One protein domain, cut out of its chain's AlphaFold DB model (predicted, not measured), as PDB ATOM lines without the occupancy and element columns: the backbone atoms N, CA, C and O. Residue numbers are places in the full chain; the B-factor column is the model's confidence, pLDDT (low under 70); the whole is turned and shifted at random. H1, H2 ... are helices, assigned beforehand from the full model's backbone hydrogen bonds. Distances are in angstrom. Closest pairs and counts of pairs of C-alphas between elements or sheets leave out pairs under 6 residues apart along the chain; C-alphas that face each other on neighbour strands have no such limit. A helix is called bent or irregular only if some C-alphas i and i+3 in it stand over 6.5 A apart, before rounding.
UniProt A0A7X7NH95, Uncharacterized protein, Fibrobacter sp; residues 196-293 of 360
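This is residues 196 to 293 of the 360 residues of an uncharacterized protein of Fibrobacter sp (UniProt A0A7X7NH95). Four helices, H2, H3, H4 and H5, follow one another round a loosely closed ring, each turned steeply to the next, with the long H5 making one side and coming back near H2. H1 and the long link of residues 211 to 226 lie over one side of this ring, and H6 sits beyond the last residues of H5, at the same end as the first printed residues. The printed part has 98 residues with six named helices, H1 to H6 in order along the chain, and no named strand; the class is all helix. It is compact, with a radius of gyration of the C-alphas of 13.6 A, and spans 37 by 27 by 25 A.

The printed part begins at Gln 196, with its C-alpha at (32.729, 3.620, -39.163). H1 holds residues 203 to 210 and begins at C-alpha 203, (42.287, 13.735, -39.223). H2 holds residues 227 to 235 and is 12.4 A from first to last C-alpha. H3 holds residues 239 to 245, and H4 holds residues 253 to 260. H5, residues 265 to 280, is the longest helix by residues, at 22.5 A. H6 holds residues 288 to 293 and ends at C-alpha 293, (34.701, 5.355, -27.214); it is irregular, with C-alphas 290 and 293 standing 7.4 A apart.

H1 touches no helix and is apart from H2. H2, whose centre is nearest to the mean of the C-alphas at 6.2 A, touches H3 about perpendicular, at 74 degrees; their closest C-alphas are those of Thr 232 and Phe 239, 5.9 A apart. H3 touches H4 about perpendicular, at 80 degrees, closest at the C-alphas of Leu 243 and Tyr 257, 6.5 A apart. H4 and H5 are close but not clearly touching, at a steep tilt of 59 degrees, opposite ways; their closest C-alphas, of Lys 258 and Phe 268, are 6.9 A apart. H5 and H2 are also close but not clearly touching, at a steep tilt of 66 degrees, opposite ways, with the C-alphas of His 275 and Tyr 230 closest at 6.1 A. H6 touches no helix and is apart from H5. In H1, H2, H3, H4 and H5 every O i to N i+4 pair is within hydrogen-bond range; in H6 it is 1 of 2.

The two C-alphas farthest apart are those of Ser 249 and Lys 293, at 40.0 A, while the first and last printed C-alphas are 12.2 A apart. The printed part has no cut. The link from H1 to H2 is long, with 16 residues; those from H2 to H3 and from H4 to H5 are tight. The mean pLDDT of the printed part is 95.7, and no printed residue is under 70.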
ATOM      1  N   GLN A 196      31.836   4.322 -40.085       96.00
ATOM      2  CA  GLN A 196      32.729   3.620 -39.163       96.00
ATOM      3  C   GLN A 196      34.153   4.200 -39.161       96.00
ATOM      4  O   GLN A 196      34.898   3.975 -38.207       96.00
ATOM      5  N   GLN A 197      34.539   4.938 -40.209       96.25
ATOM      6  CA  GLN A 197      35.870   5.537 -40.323       96.25
ATOM      7  C   GLN A 197      35.967   6.949 -39.728       96.25
ATOM      8  O   GLN A 197      37.073   7.430 -39.496       96.25
ATOM      9  N   GLN A 198      34.839   7.597 -39.415       96.38
ATOM     10  CA  GLN A 198      34.810   9.013 -39.023       96.38
ATOM     11  C   GLN A 198      35.674   9.338 -37.791       96.38
ATOM     12  O   GLN A 198      36.258  10.410 -37.711       96.38
ATOM     13  N   PHE A 199      35.775   8.411 -36.837       96.38
ATOM     14  CA  PHE A 199      36.552   8.598 -35.603       96.38
ATOM     15  C   PHE A 199      37.922   7.909 -35.622       96.38
ATOM     16  O   PHE A 199      38.724   8.092 -34.708       96.38
ATOM     17  N   THR A 200      38.198   7.086 -36.637       92.31
ATOM     18  CA  THR A 200      39.435   6.295 -36.740       92.31
ATOM     19  C   THR A 200      40.373   6.797 -37.836       92.31
ATOM     20  O   THR A 200      41.550   6.429 -37.833       92.31
ATOM     21  N   ALA A 201      39.891   7.667 -38.727       84.56
ATOM     22  CA  ALA A 201      40.698   8.357 -39.725       84.56
ATOM     23  C   ALA A 201      41.744   9.293 -39.085       84.56
ATOM     24  O   ALA A 201      41.555   9.821 -37.984       84.56
ATOM     25  N   GLY A 202      42.854   9.522 -39.798       78.12
ATOM     26  CA  GLY A 202      44.001  10.298 -39.303       78.12
ATOM     27  C   GLY A 202      43.646  11.714 -38.836       78.12
ATOM     28  O   GLY A 202      44.170  12.182 -37.822       78.12
ATOM     29  N   ASP A 203      42.685  12.354 -39.501       91.00
ATOM     30  CA  ASP A 203      42.287  13.735 -39.223       91.00
ATOM     31  C   ASP A 203      41.456  13.917 -37.948       91.00
ATOM     32  O   ASP A 203      41.312  15.039 -37.467       91.00
ATOM     33  N   PHE A 204      40.957  12.840 -37.331       94.88
ATOM     34  CA  PHE A 204      40.219  12.941 -36.068       94.88
ATOM     35  C   PHE A 204      41.065  13.565 -34.947       94.88
ATOM     36  O   PHE A 204      40.591  14.423 -34.200       94.88
ATOM     37  N   ARG A 205      42.347  13.184 -34.854       93.38
ATOM     38  CA  ARG A 205      43.277  13.774 -33.876       93.38
ATOM     39  C   ARG A 205      43.534  15.250 -34.156       93.38
ATOM     40  O   ARG A 205      43.623  16.037 -33.217       93.38
ATOM     41  N   ASN A 206      43.622  15.619 -35.433       94.19
ATOM     42  CA  ASN A 206      43.775  17.009 -35.833       94.19
ATOM     43  C   ASN A 206      42.540  17.820 -35.404       94.19
ATOM     44  O   ASN A 206      42.703  18.841 -34.739       94.19
ATOM     45  N   TYR A 207      41.324  17.310 -35.641       94.50
ATOM     46  CA  TYR A 207      40.069  17.961 -35.240       94.50
ATOM     47  C   TYR A 207      40.041  18.290 -33.745       94.50
ATOM     48  O   TYR A 207      39.897  19.445 -33.356       94.50
ATOM     49  N   ILE A 208      40.246  17.287 -32.887       93.94
ATOM     50  CA  ILE A 208      40.178  17.478 -31.429       93.94
ATOM     51  C   ILE A 208      41.338  18.307 -30.858       93.94
ATOM     52  O   ILE A 208      41.301  18.666 -29.685       93.94
ATOM     53  N   SER A 209      42.379  18.580 -31.652       93.19
ATOM     54  CA  SER A 209      43.461  19.502 -31.289       93.19
ATOM     55  C   SER A 209      43.204  20.938 -31.755       93.19
ATOM     56  O   SER A 209      43.810  21.870 -31.233       93.19
ATOM     57  N   SER A 210      42.288  21.127 -32.708       94.50
ATOM     58  CA  SER A 210      42.036  22.392 -33.407       94.50
ATOM     59  C   SER A 210      40.603  22.905 -33.257       94.50
ATOM     60  O   SER A 210      40.289  23.967 -33.779       94.50
ATOM     61  N   ASN A 211      39.741  22.227 -32.493       93.88
ATOM     62  CA  ASN A 211      38.338  22.613 -32.289       93.88
ATOM     63  C   ASN A 211      38.144  23.988 -31.619       93.88
ATOM     64  O   ASN A 211      37.034  24.510 -31.620       93.88
ATOM     65  N   HIS A 212      39.205  24.567 -31.051       94.38
ATOM     66  CA  HIS A 212      39.224  25.932 -30.525       94.38
ATOM     67  C   HIS A 212      39.332  26.999 -31.624       94.38
ATOM     68  O   HIS A 212      39.029  28.159 -31.364       94.38
ATOM     69  N   LEU A 213      39.752  26.632 -32.835       94.38
ATOM     70  CA  LEU A 213      39.853  27.542 -33.972       94.38
ATOM     71  C   LEU A 213      38.481  27.810 -34.596       94.38
ATOM     72  O   LEU A 213      37.508  27.091 -34.355       94.38
ATOM     73  N   ASN A 214      38.410  28.852 -35.423       91.81
ATOM     74  CA  ASN A 214      37.211  29.195 -36.165       91.81
ATOM     75  C   ASN A 214      36.805  28.037 -37.083       91.81
ATOM     76  O   ASN A 214      37.647  27.337 -37.646       91.81
ATOM     77  N   ILE A 215      35.501  27.867 -37.290       90.69
ATOM     78  CA  ILE A 215      34.983  26.783 -38.127       90.69
ATOM     79  C   ILE A 215      35.453  26.835 -39.594       90.69
ATOM     80  O   ILE A 215      35.461  25.809 -40.265       90.69
ATOM     81  N   LEU A 216      35.890  27.995 -40.088       91.44
ATOM     82  CA  LEU A 216      36.469  28.176 -41.423       91.44
ATOM     83  C   LEU A 216      38.000  28.331 -41.392       91.44
ATOM     84  O   LEU A 216      38.600  28.749 -42.380       91.44
ATOM     85  N   HIS A 217      38.654  28.027 -40.268       92.06
ATOM     86  CA  HIS A 217      40.104  28.141 -40.157       92.06
ATOM     87  C   HIS A 217      40.809  27.155 -41.106       92.06
ATOM     88  O   HIS A 217      40.454  25.980 -41.191       92.06
ATOM     89  N   GLU A 218      41.858  27.618 -41.792       90.94
ATOM     90  CA  GLU A 218      42.564  26.833 -42.818       90.94
ATOM     91  C   GLU A 218      43.483  25.744 -42.242       90.94
ATOM     92  O   GLU A 218      43.653  24.701 -42.861       90.94
ATOM     93  N   THR A 219      44.066  25.936 -41.051       91.81
ATOM     94  CA  THR A 219      44.919  24.912 -40.403       91.81
ATOM     95  C   THR A 219      44.270  23.517 -40.348       91.81
ATOM     96  O   THR A 219      44.904  22.563 -40.801       91.81
ATOM     97  N   PRO A 220      43.025  23.344 -39.859       92.94
ATOM     98  CA  PRO A 220      42.336  22.054 -39.890       92.94
ATOM     99  C   PRO A 220      41.604  21.788 -41.216       92.94
ATOM    100  O   PRO A 220      40.485  21.268 -41.204       92.94
ATOM    101  N   ARG A 221      42.223  22.113 -42.360       92.88
ATOM    102  CA  ARG A 221      41.653  21.943 -43.710       92.88
ATOM    103  C   ARG A 221      40.987  20.583 -43.933       92.88
ATOM    104  O   ARG A 221      39.905  20.537 -44.487       92.88
ATOM    105  N   TYR A 222      41.579  19.495 -43.450       92.31
ATOM    106  CA  TYR A 222      41.018  18.149 -43.620       92.31
ATOM    107  C   TYR A 222      40.220  17.654 -42.404       92.31
ATOM    108  O   TYR A 222      39.617  16.589 -42.449       92.31
ATOM    109  N   ALA A 223      40.179  18.400 -41.299       92.44
ATOM    110  CA  ALA A 223      39.746  17.859 -40.012       92.44
ATOM    111  C   ALA A 223      38.406  18.394 -39.494       92.44
ATOM    112  O   ALA A 223      37.742  17.713 -38.717       92.44
ATOM    113  N   ASN A 224      37.966  19.582 -39.911       91.50
ATOM    114  CA  ASN A 224      36.759  20.202 -39.351       91.50
ATOM    115  C   ASN A 224      35.432  19.708 -39.979       91.50
ATOM    116  O   ASN A 224      34.556  20.485 -40.341       91.50
ATOM    117  N   TYR A 225      35.272  18.388 -40.104       94.25
ATOM    118  CA  TYR A 225      34.150  17.729 -40.791       94.25
ATOM    119  C   TYR A 225      32.938  17.395 -39.896       94.25
ATOM    120  O   TYR A 225      31.993  16.762 -40.363       94.25
ATOM    121  N   PHE A 226      32.925  17.794 -38.617       96.38
ATOM    122  CA  PHE A 226      31.801  17.515 -37.702       96.38
ATOM    123  C   PHE A 226      30.689  18.574 -37.724       96.38
ATOM    124  O   PHE A 226      29.546  18.269 -37.377       96.38
ATOM    125  N   LEU A 227      30.979  19.802 -38.165       96.19
ATOM    126  CA  LEU A 227      29.973  20.864 -38.273       96.19
ATOM    127  C   LEU A 227      28.783  20.462 -39.180       96.19
ATOM    128  O   LEU A 227      27.634  20.623 -38.754       96.19
ATOM    129  N   PRO A 228      28.999  19.849 -40.364       97.62
ATOM    130  CA  PRO A 228      27.903  19.332 -41.181       97.62
ATOM    131  C   PRO A 228      27.034  18.258 -40.492       97.62
ATOM    132  O   PRO A 228      25.838  18.170 -40.778       97.62
ATOM    133  N   ASP A 229      27.567  17.461 -39.555       98.25
ATOM    134  CA  ASP A 229      26.747  16.505 -38.789       98.25
ATOM    135  C   ASP A 229      25.748  17.215 -37.875       98.25
ATOM    136  O   ASP A 229      24.596  16.795 -37.768       98.25
ATOM    137  N   TYR A 230      26.152  18.319 -37.245       98.44
ATOM    138  CA  TYR A 230      25.233  19.127 -36.445       98.44
ATOM    139  C   TYR A 230      24.191  19.833 -37.317       98.44
ATOM    140  O   TYR A 230      23.003  19.811 -36.997       98.44
ATOM    141  N   TRP A 231      24.600  20.406 -38.450       98.50
ATOM    142  CA  TRP A 231      23.660  21.060 -39.363       98.50
ATOM    143  C   TRP A 231      22.634  20.086 -39.943       98.50
ATOM    144  O   TRP A 231      21.453  20.421 -40.018       98.50
ATOM    145  N   THR A 232      23.042  18.862 -40.290       98.38
ATOM    146  CA  THR A 232      22.097  17.826 -40.741       98.38
ATOM    147  C   THR A 232      21.236  17.264 -39.614       98.38
ATOM    148  O   THR A 232      20.083  16.908 -39.854       98.38
ATOM    149  N   PHE A 233      21.741  17.230 -38.377       98.50
ATOM    150  CA  PHE A 233      20.921  16.952 -37.198       98.50
ATOM    151  C   PHE A 233      19.817  18.003 -37.010       98.50
ATOM    152  O   PHE A 233      18.687  17.639 -36.689       98.50
ATOM    153  N   LYS A 234      20.119  19.286 -37.238       98.38
ATOM    154  CA  LYS A 234      19.153  20.385 -37.092       98.38
ATOM    155  C   LYS A 234      18.145  20.486 -38.227       98.38
ATOM    156  O   LYS A 234      16.957  20.641 -37.964       98.38
ATOM    157  N   HIS A 235      18.614  20.395 -39.466       98.31
ATOM    158  CA  HIS A 235      17.831  20.792 -40.642       98.31
ATOM    159  C   HIS A 235      17.551  19.648 -41.618       98.31
ATOM    160  O   HIS A 235      16.969  19.865 -42.678       98.31
ATOM    161  N   GLY A 236      17.930  18.422 -41.256       98.19
ATOM    162  CA  GLY A 236      17.729  17.234 -42.075       98.19
ATOM    163  C   GLY A 236      18.942  16.865 -42.929       98.19
ATOM    164  O   GLY A 236      19.859  17.650 -43.167       98.19
ATOM    165  N   LYS A 237      18.951  15.611 -43.393       97.56
ATOM    166  CA  LYS A 237      20.110  14.966 -44.033       97.56
ATOM    167  C   LYS A 237      20.584  15.660 -45.320       97.56
ATOM    168  O   LYS A 237      21.776  15.629 -45.611       97.56
ATOM    169  N   ASP A 238      19.680  16.280 -46.075       98.19
ATOM    170  CA  ASP A 238      19.977  16.951 -47.348       98.19
ATOM    171  C   ASP A 238      20.285  18.452 -47.204       98.19
ATOM    172  O   ASP A 238      20.571  19.129 -48.197       98.19
ATOM    173  N   PHE A 239      20.269  18.983 -45.976       98.81
ATOM    174  CA  PHE A 239      20.476  20.406 -45.735       98.81
ATOM    175  C   PHE A 239      21.847  20.893 -46.213       98.81
ATOM    176  O   PHE A 239      21.940  21.965 -46.799       98.81
ATOM    177  N   VAL A 240      22.912  20.112 -46.020       98.75
ATOM    178  CA  VAL A 240      24.255  20.521 -46.467       98.75
ATOM    179  C   VAL A 240      24.301  20.626 -47.992       98.75
ATOM    180  O   VAL A 240      24.804  21.618 -48.506       98.75
ATOM    181  N   GLY A 241      23.684  19.695 -48.729       98.75
ATOM    182  CA  GLY A 241      23.546  19.839 -50.179       98.75
ATOM    183  C   GLY A 241      22.761  21.098 -50.555       98.75
ATOM    184  O   GLY A 241      23.155  21.814 -51.471       98.75
ATOM    185  N   LYS A 242      21.680  21.423 -49.825       98.81
ATOM    186  CA  LYS A 242      20.926  22.678 -50.025       98.81
ATOM    187  C   LYS A 242      21.807  23.909 -49.797       98.81
ATOM    188  O   LYS A 242      21.791  24.819 -50.616       98.81
ATOM    189  N   LEU A 243      22.594  23.912 -48.725       98.81
ATOM    190  CA  LEU A 243      23.534  24.977 -48.386       98.81
ATOM    191  C   LEU A 243      24.582  25.196 -49.485       98.81
ATOM    192  O   LEU A 243      24.933  26.336 -49.762       98.81
ATOM    193  N   TRP A 244      25.052  24.133 -50.140       98.62
ATOM    194  CA  TRP A 244      25.952  24.248 -51.288       98.62
ATOM    195  C   TRP A 244      25.248  24.825 -52.520       98.62
ATOM    196  O   TRP A 244      25.699  25.839 -53.052       98.62
ATOM    197  N   ARG A 245      24.116  24.236 -52.926       98.69
ATOM    198  CA  ARG A 245      23.343  24.661 -54.110       98.69
ATOM    199  C   ARG A 245      22.824  26.097 -54.019       98.69
ATOM    200  O   ARG A 245      22.710  26.768 -55.034       98.69
ATOM    201  N   GLU A 246      22.477  26.564 -52.819       98.69
ATOM    202  CA  GLU A 246      21.889  27.895 -52.616       98.69
ATOM    203  C   GLU A 246      22.886  28.957 -52.138       98.69
ATOM    204  O   GLU A 246      22.461  30.075 -51.836       98.69
ATOM    205  N   SER A 247      24.179  28.638 -52.040       98.12
ATOM    206  CA  SER A 247      25.227  29.624 -51.731       98.12
ATOM    207  C   SER A 247      25.315  30.714 -52.800       98.12
ATOM    208  O   SER A 247      24.944  30.502 -53.954       98.12
ATOM    209  N   ARG A 248      25.772  31.908 -52.413       97.25
ATOM    210  CA  ARG A 248      25.905  33.055 -53.320       97.25
ATOM    211  C   ARG A 248      27.269  33.677 -53.131       97.25
ATOM    212  O   ARG A 248      27.572  34.083 -52.023       97.25
ATOM    213  N   SER A 249      28.060  33.835 -54.186       95.44
ATOM    214  CA  SER A 249      29.323  34.569 -54.055       95.44
ATOM    215  C   SER A 249      29.067  36.023 -53.610       95.44
ATOM    216  O   SER A 249      28.195  36.674 -54.196       95.44
ATOM    217  N   PRO A 250      29.779  36.560 -52.596       95.06
ATOM    218  CA  PRO A 250      30.944  35.988 -51.909       95.06
ATOM    219  C   PRO A 250      30.650  35.391 -50.512       95.06
ATOM    220  O   PRO A 250      31.547  35.375 -49.677       95.06
ATOM    221  N   GLU A 251      29.425  34.931 -50.235       96.31
ATOM    222  CA  GLU A 251      29.035  34.356 -48.939       96.31
ATOM    223  C   GLU A 251      29.946  33.197 -48.534       96.31
ATOM    224  O   GLU A 251      30.220  32.290 -49.329       96.31
ATOM    225  N   ASP A 252      30.336  33.176 -47.265       95.69
ATOM    226  CA  ASP A 252      30.883  31.974 -46.648       95.69
ATOM    227  C   ASP A 252      29.749  30.990 -46.227       95.69
ATOM    228  O   ASP A 252      28.547  31.301 -46.319       95.69
ATOM    229  N   PRO A 253      30.080  29.766 -45.772       96.56
ATOM    230  CA  PRO A 253      29.082  28.787 -45.339       96.56
ATOM    231  C   PRO A 253      28.258  29.227 -44.123       96.56
ATOM    232  O   PRO A 253      27.109  28.811 -43.983       96.56
ATOM    233  N   VAL A 254      28.812  30.069 -43.246       96.19
ATOM    234  CA  VAL A 254      28.128  30.630 -42.071       96.19
ATOM    235  C   VAL A 254      27.079  31.642 -42.509       96.19
ATOM    236  O   VAL A 254      25.936  31.597 -42.047       96.19
ATOM    237  N   GLU A 255      27.441  32.543 -43.416       97.12
ATOM    238  CA  GLU A 255      26.544  33.547 -43.982       97.12
ATOM    239  C   GLU A 255      25.398  32.883 -44.747       97.12
ATOM    240  O   GLU A 255      24.227  33.198 -44.502       97.12
ATOM    241  N   THR A 256      25.717  31.884 -45.574       98.50
ATOM    242  CA  THR A 256      24.716  31.081 -46.283       98.50
ATOM    243  C   THR A 256      23.785  30.368 -45.301       98.50
ATOM    244  O   THR A 256      22.563  30.470 -45.425       98.50
ATOM    245  N   TYR A 257      24.332  29.691 -44.285       98.56
ATOM    246  CA  TYR A 257      23.549  29.003 -43.257       98.56
ATOM    247  C   TYR A 257      22.572  29.946 -42.551       98.56
ATOM    248  O   TYR A 257      21.380  29.653 -42.441       98.56
ATOM    249  N   LYS A 258      23.063  31.106 -42.098       98.38
ATOM    250  CA  LYS A 258      22.239  32.107 -41.415       98.38
ATOM    251  C   LYS A 258      21.144  32.644 -42.324       98.38
ATOM    252  O   LYS A 258      20.006  32.759 -41.877       98.38
ATOM    253  N   ARG A 259      21.451  32.933 -43.592       98.62
ATOM    254  CA  ARG A 259      20.461  33.404 -44.567       98.62
ATOM    255  C   ARG A 259      19.373  32.362 -44.812       98.62
ATOM    256  O   ARG A 259      18.194  32.697 -44.743       98.62
ATOM    257  N   LEU A 260      19.752  31.113 -45.084       98.69
ATOM    258  CA  LEU A 260      18.802  30.038 -45.387       98.69
ATOM    259  C   LEU A 260      17.859  29.732 -44.222       98.69
ATOM    260  O   LEU A 260      16.716  29.342 -44.454       98.69
ATOM    261  N   ASN A 261      18.327  29.948 -42.995       98.50
ATOM    262  CA  ASN A 261      17.570  29.690 -41.773       98.50
ATOM    263  C   ASN A 261      17.022  30.968 -41.114       98.50
ATOM    264  O   ASN A 261      16.443  30.898 -40.035       98.50
ATOM    265  N   SER A 262      17.176  32.134 -41.758       98.19
ATOM    266  CA  SER A 262      16.738  33.444 -41.244       98.19
ATOM    267  C   SER A 262      17.222  33.745 -39.816       98.19
ATOM    268  O   SER A 262      16.481  34.288 -38.996       98.19
ATOM    269  N   LEU A 263      18.469  33.381 -39.507       97.75
ATOM    270  CA  LEU A 263      19.037  33.505 -38.166       97.75
ATOM    271  C   LEU A 263      19.679  34.872 -37.939       97.75
ATOM    272  O   LEU A 263      20.501  35.354 -38.724       97.75
ATOM    273  N   THR A 264      19.380  35.456 -36.780       96.31
ATOM    274  CA  THR A 264      20.194  36.532 -36.208       96.31
ATOM    275  C   THR A 264      21.553  35.995 -35.746       96.31
ATOM    276  O   THR A 264      21.758  34.788 -35.611       96.31
ATOM    277  N   GLN A 265      22.507  36.888 -35.464       93.00
ATOM    278  CA  GLN A 265      23.804  36.475 -34.914       93.00
ATOM    279  C   GLN A 265      23.664  35.768 -33.557       93.00
ATOM    280  O   GLN A 265      24.348  34.779 -33.329       93.00
ATOM    281  N   ALA A 266      22.770  36.246 -32.685       94.19
ATOM    282  CA  ALA A 266      22.552  35.649 -31.368       94.19
ATOM    283  C   ALA A 266      22.029  34.208 -31.483       94.19
ATOM    284  O   ALA A 266      22.605  33.304 -30.895       94.19
ATOM    285  N   GLN A 267      21.025  33.976 -32.335       97.19
ATOM    286  CA  GLN A 267      20.499  32.626 -32.572       97.19
ATOM    287  C   GLN A 267      21.550  31.690 -33.179       97.19
ATOM    288  O   GLN A 267      21.622  30.522 -32.816       97.19
ATOM    289  N   PHE A 268      22.391  32.195 -34.087       96.56
ATOM    290  CA  PHE A 268      23.495  31.400 -34.619       96.56
ATOM    291  C   PHE A 268      24.525  31.047 -33.533       96.56
ATOM    292  O   PHE A 268      24.996  29.914 -33.486       96.56
ATOM    293  N   ASN A 269      24.845  31.981 -32.632       93.81
ATOM    294  CA  ASN A 269      25.732  31.707 -31.500       93.81
ATOM    295  C   ASN A 269      25.145  30.633 -30.567       93.81
ATOM    296  O   ASN A 269      25.884  29.739 -30.153       93.81
ATOM    297  N   ASP A 270      23.835  30.670 -30.294       96.88
ATOM    298  CA  ASP A 270      23.144  29.644 -29.499       96.88
ATOM    299  C   ASP A 270      23.262  28.252 -30.147       96.88
ATOM    300  O   ASP A 270      23.532  27.256 -29.472       96.88
ATOM    301  N   GLU A 271      23.122  28.172 -31.474       97.69
ATOM    302  CA  GLU A 271      23.293  26.918 -32.211       97.69
ATOM    303  C   GLU A 271      24.743  26.416 -32.189       97.69
ATOM    304  O   GLU A 271      24.988  25.229 -31.971       97.69
ATOM    305  N   ILE A 272      25.730  27.302 -32.342       95.88
ATOM    306  CA  ILE A 272      27.142  26.914 -32.237       95.88
ATOM    307  C   ILE A 272      27.506  26.469 -30.811       95.88
ATOM    308  O   ILE A 272      28.294  25.534 -30.636       95.88
ATOM    309  N   PHE A 273      26.893  27.063 -29.786       95.50
ATOM    310  CA  PHE A 273      27.029  26.589 -28.411       95.50
ATOM    311  C   PHE A 273      26.439  25.182 -28.229       95.50
ATOM    312  O   PHE A 273      27.068  24.319 -27.607       95.50
ATOM    313  N   GLU A 274      25.263  24.901 -28.799       98.19
ATOM    314  CA  GLU A 274      24.690  23.553 -28.766       98.19
ATOM    315  C   GLU A 274      25.560  22.550 -29.538       98.19
ATOM    316  O   GLU A 274      25.798  21.445 -29.045       98.19
ATOM    317  N   HIS A 275      26.082  22.931 -30.707       97.19
ATOM    318  CA  HIS A 275      27.060  22.147 -31.462       97.19
ATOM    319  C   HIS A 275      28.254  21.760 -30.580       97.19
ATOM    320  O   HIS A 275      28.550  20.572 -30.430       97.19
ATOM    321  N   ALA A 276      28.896  22.735 -29.929       95.94
ATOM    322  CA  ALA A 276      30.033  22.497 -29.040       95.94
ATOM    323  C   ALA A 276      29.669  21.588 -27.851       95.94
ATOM    324  O   ALA A 276      30.412  20.662 -27.504       95.94
ATOM    325  N   SER A 277      28.497  21.819 -27.254       96.00
ATOM    326  CA  SER A 277      27.989  21.045 -26.119       96.00
ATOM    327  C   SER A 277      27.771  19.579 -26.493       96.00
ATOM    328  O   SER A 277      28.240  18.682 -25.795       96.00
ATOM    329  N   ARG A 278      27.128  19.321 -27.638       97.31
ATOM    330  CA  ARG A 278      26.886  17.961 -28.137       97.31
ATOM    331  C   ARG A 278      28.174  17.272 -28.560       97.31
ATOM    332  O   ARG A 278      28.400  16.127 -28.183       97.31
ATOM    333  N   LEU A 279      29.047  17.948 -29.307       96.12
ATOM    334  CA  LEU A 279      30.292  17.346 -29.795       96.12
ATOM    335  C   LEU A 279      31.335  17.104 -28.699       96.12
ATOM    336  O   LEU A 279      32.265  16.327 -28.916       96.12
ATOM    337  N   THR A 280      31.183  17.708 -27.517       94.00
ATOM    338  CA  THR A 280      32.010  17.370 -26.346       94.00
ATOM    339  C   THR A 280      31.840  15.900 -25.941       94.00
ATOM    340  O   THR A 280      32.803  15.270 -25.509       94.00
ATOM    341  N   THR A 281      30.652  15.325 -26.143       94.12
ATOM    342  CA  THR A 281      30.342  13.915 -25.841       94.12
ATOM    343  C   THR A 281      29.840  13.132 -27.056       94.12
ATOM    344  O   THR A 281      29.352  12.013 -26.914       94.12
ATOM    345  N   TRP A 282      29.977  13.706 -28.255       96.25
ATOM    346  CA  TRP A 282      29.492  13.145 -29.522       96.25
ATOM    347  C   TRP A 282      27.984  12.857 -29.536       96.25
ATOM    348  O   TRP A 282      27.524  11.945 -30.223       96.25
ATOM    349  N   ASP A 283      27.195  13.632 -28.787       97.31
ATOM    350  CA  ASP A 283      25.755  13.440 -28.601       97.31
ATOM    351  C   ASP A 283      24.923  13.960 -29.786       97.31
ATOM    352  O   ASP A 283      24.086  14.863 -29.684       97.31
ATOM    353  N   LEU A 284      25.181  13.356 -30.943       98.00
ATOM    354  CA  LEU A 284      24.404  13.486 -32.166       98.00
ATOM    355  C   LEU A 284      23.949  12.084 -32.594       98.00
ATOM    356  O   LEU A 284      24.805  11.213 -32.778       98.00
ATOM    357  N   PRO A 285      22.639  11.831 -32.793       97.38
ATOM    358  CA  PRO A 285      22.120  10.481 -33.038       97.38
ATOM    359  C   PRO A 285      22.836   9.705 -34.153       97.38
ATOM    360  O   PRO A 285      23.059   8.506 -34.016       97.38
ATOM    361  N   ALA A 286      23.236  10.387 -35.230       96.25
ATOM    362  CA  ALA A 286      23.878   9.765 -36.387       96.25
ATOM    363  C   ALA A 286      25.324   9.301 -36.139       96.25
ATOM    364  O   ALA A 286      25.805   8.425 -36.858       96.25
ATOM    365  N   ILE A 287      26.020   9.882 -35.155       97.31
ATOM    366  CA  ILE A 287      27.449   9.618 -34.911       97.31
ATOM    367  C   ILE A 287      27.757   9.097 -33.504       97.31
ATOM    368  O   ILE A 287      28.857   8.601 -33.270       97.31
ATOM    369  N   LYS A 288      26.793   9.150 -32.576       97.44
ATOM    370  CA  LYS A 288      26.983   8.813 -31.159       97.44
ATOM    371  C   LYS A 288      27.569   7.420 -30.935       97.44
ATOM    372  O   LYS A 288      28.534   7.287 -30.192       97.44
ATOM    373  N   SER A 289      27.034   6.395 -31.602       97.44
ATOM    374  CA  SER A 289      27.522   5.014 -31.453       97.44
ATOM    375  C   SER A 289      28.940   4.810 -31.998       97.44
ATOM    376  O   SER A 289      29.656   3.934 -31.524       97.44
ATOM    377  N   TYR A 290      29.373   5.619 -32.966       96.94
ATOM    378  CA  TYR A 290      30.748   5.591 -33.470       96.94
ATOM    379  C   TYR A 290      31.702   6.380 -32.562       96.94
ATOM    380  O   TYR A 290      32.865   6.006 -32.423       96.94
ATOM    381  N   GLY A 291      31.205   7.449 -31.933       96.62
ATOM    382  CA  GLY A 291      31.988   8.372 -31.115       96.62
ATOM    383  C   GLY A 291      32.108   8.007 -29.635       96.62
ATOM    384  O   GLY A 291      33.014   8.507 -28.977       96.62
ATOM    385  N   GLU A 292      31.252   7.139 -29.089       95.25
ATOM    386  CA  GLU A 292      31.166   6.880 -27.637       95.25
ATOM    387  C   GLU A 292      32.515   6.516 -26.986       95.25
ATOM    388  O   GLU A 292      32.821   6.966 -25.883       95.25
ATOM    389  N   LYS A 293      33.373   5.775 -27.698       95.88
ATOM    390  CA  LYS A 293      34.701   5.355 -27.214       95.88
ATOM    391  C   LYS A 293      35.754   6.462 -27.285       95.88
ATOM    392  O   LYS A 293      36.851   6.301 -26.759       95.88
TER     393      LYS A 293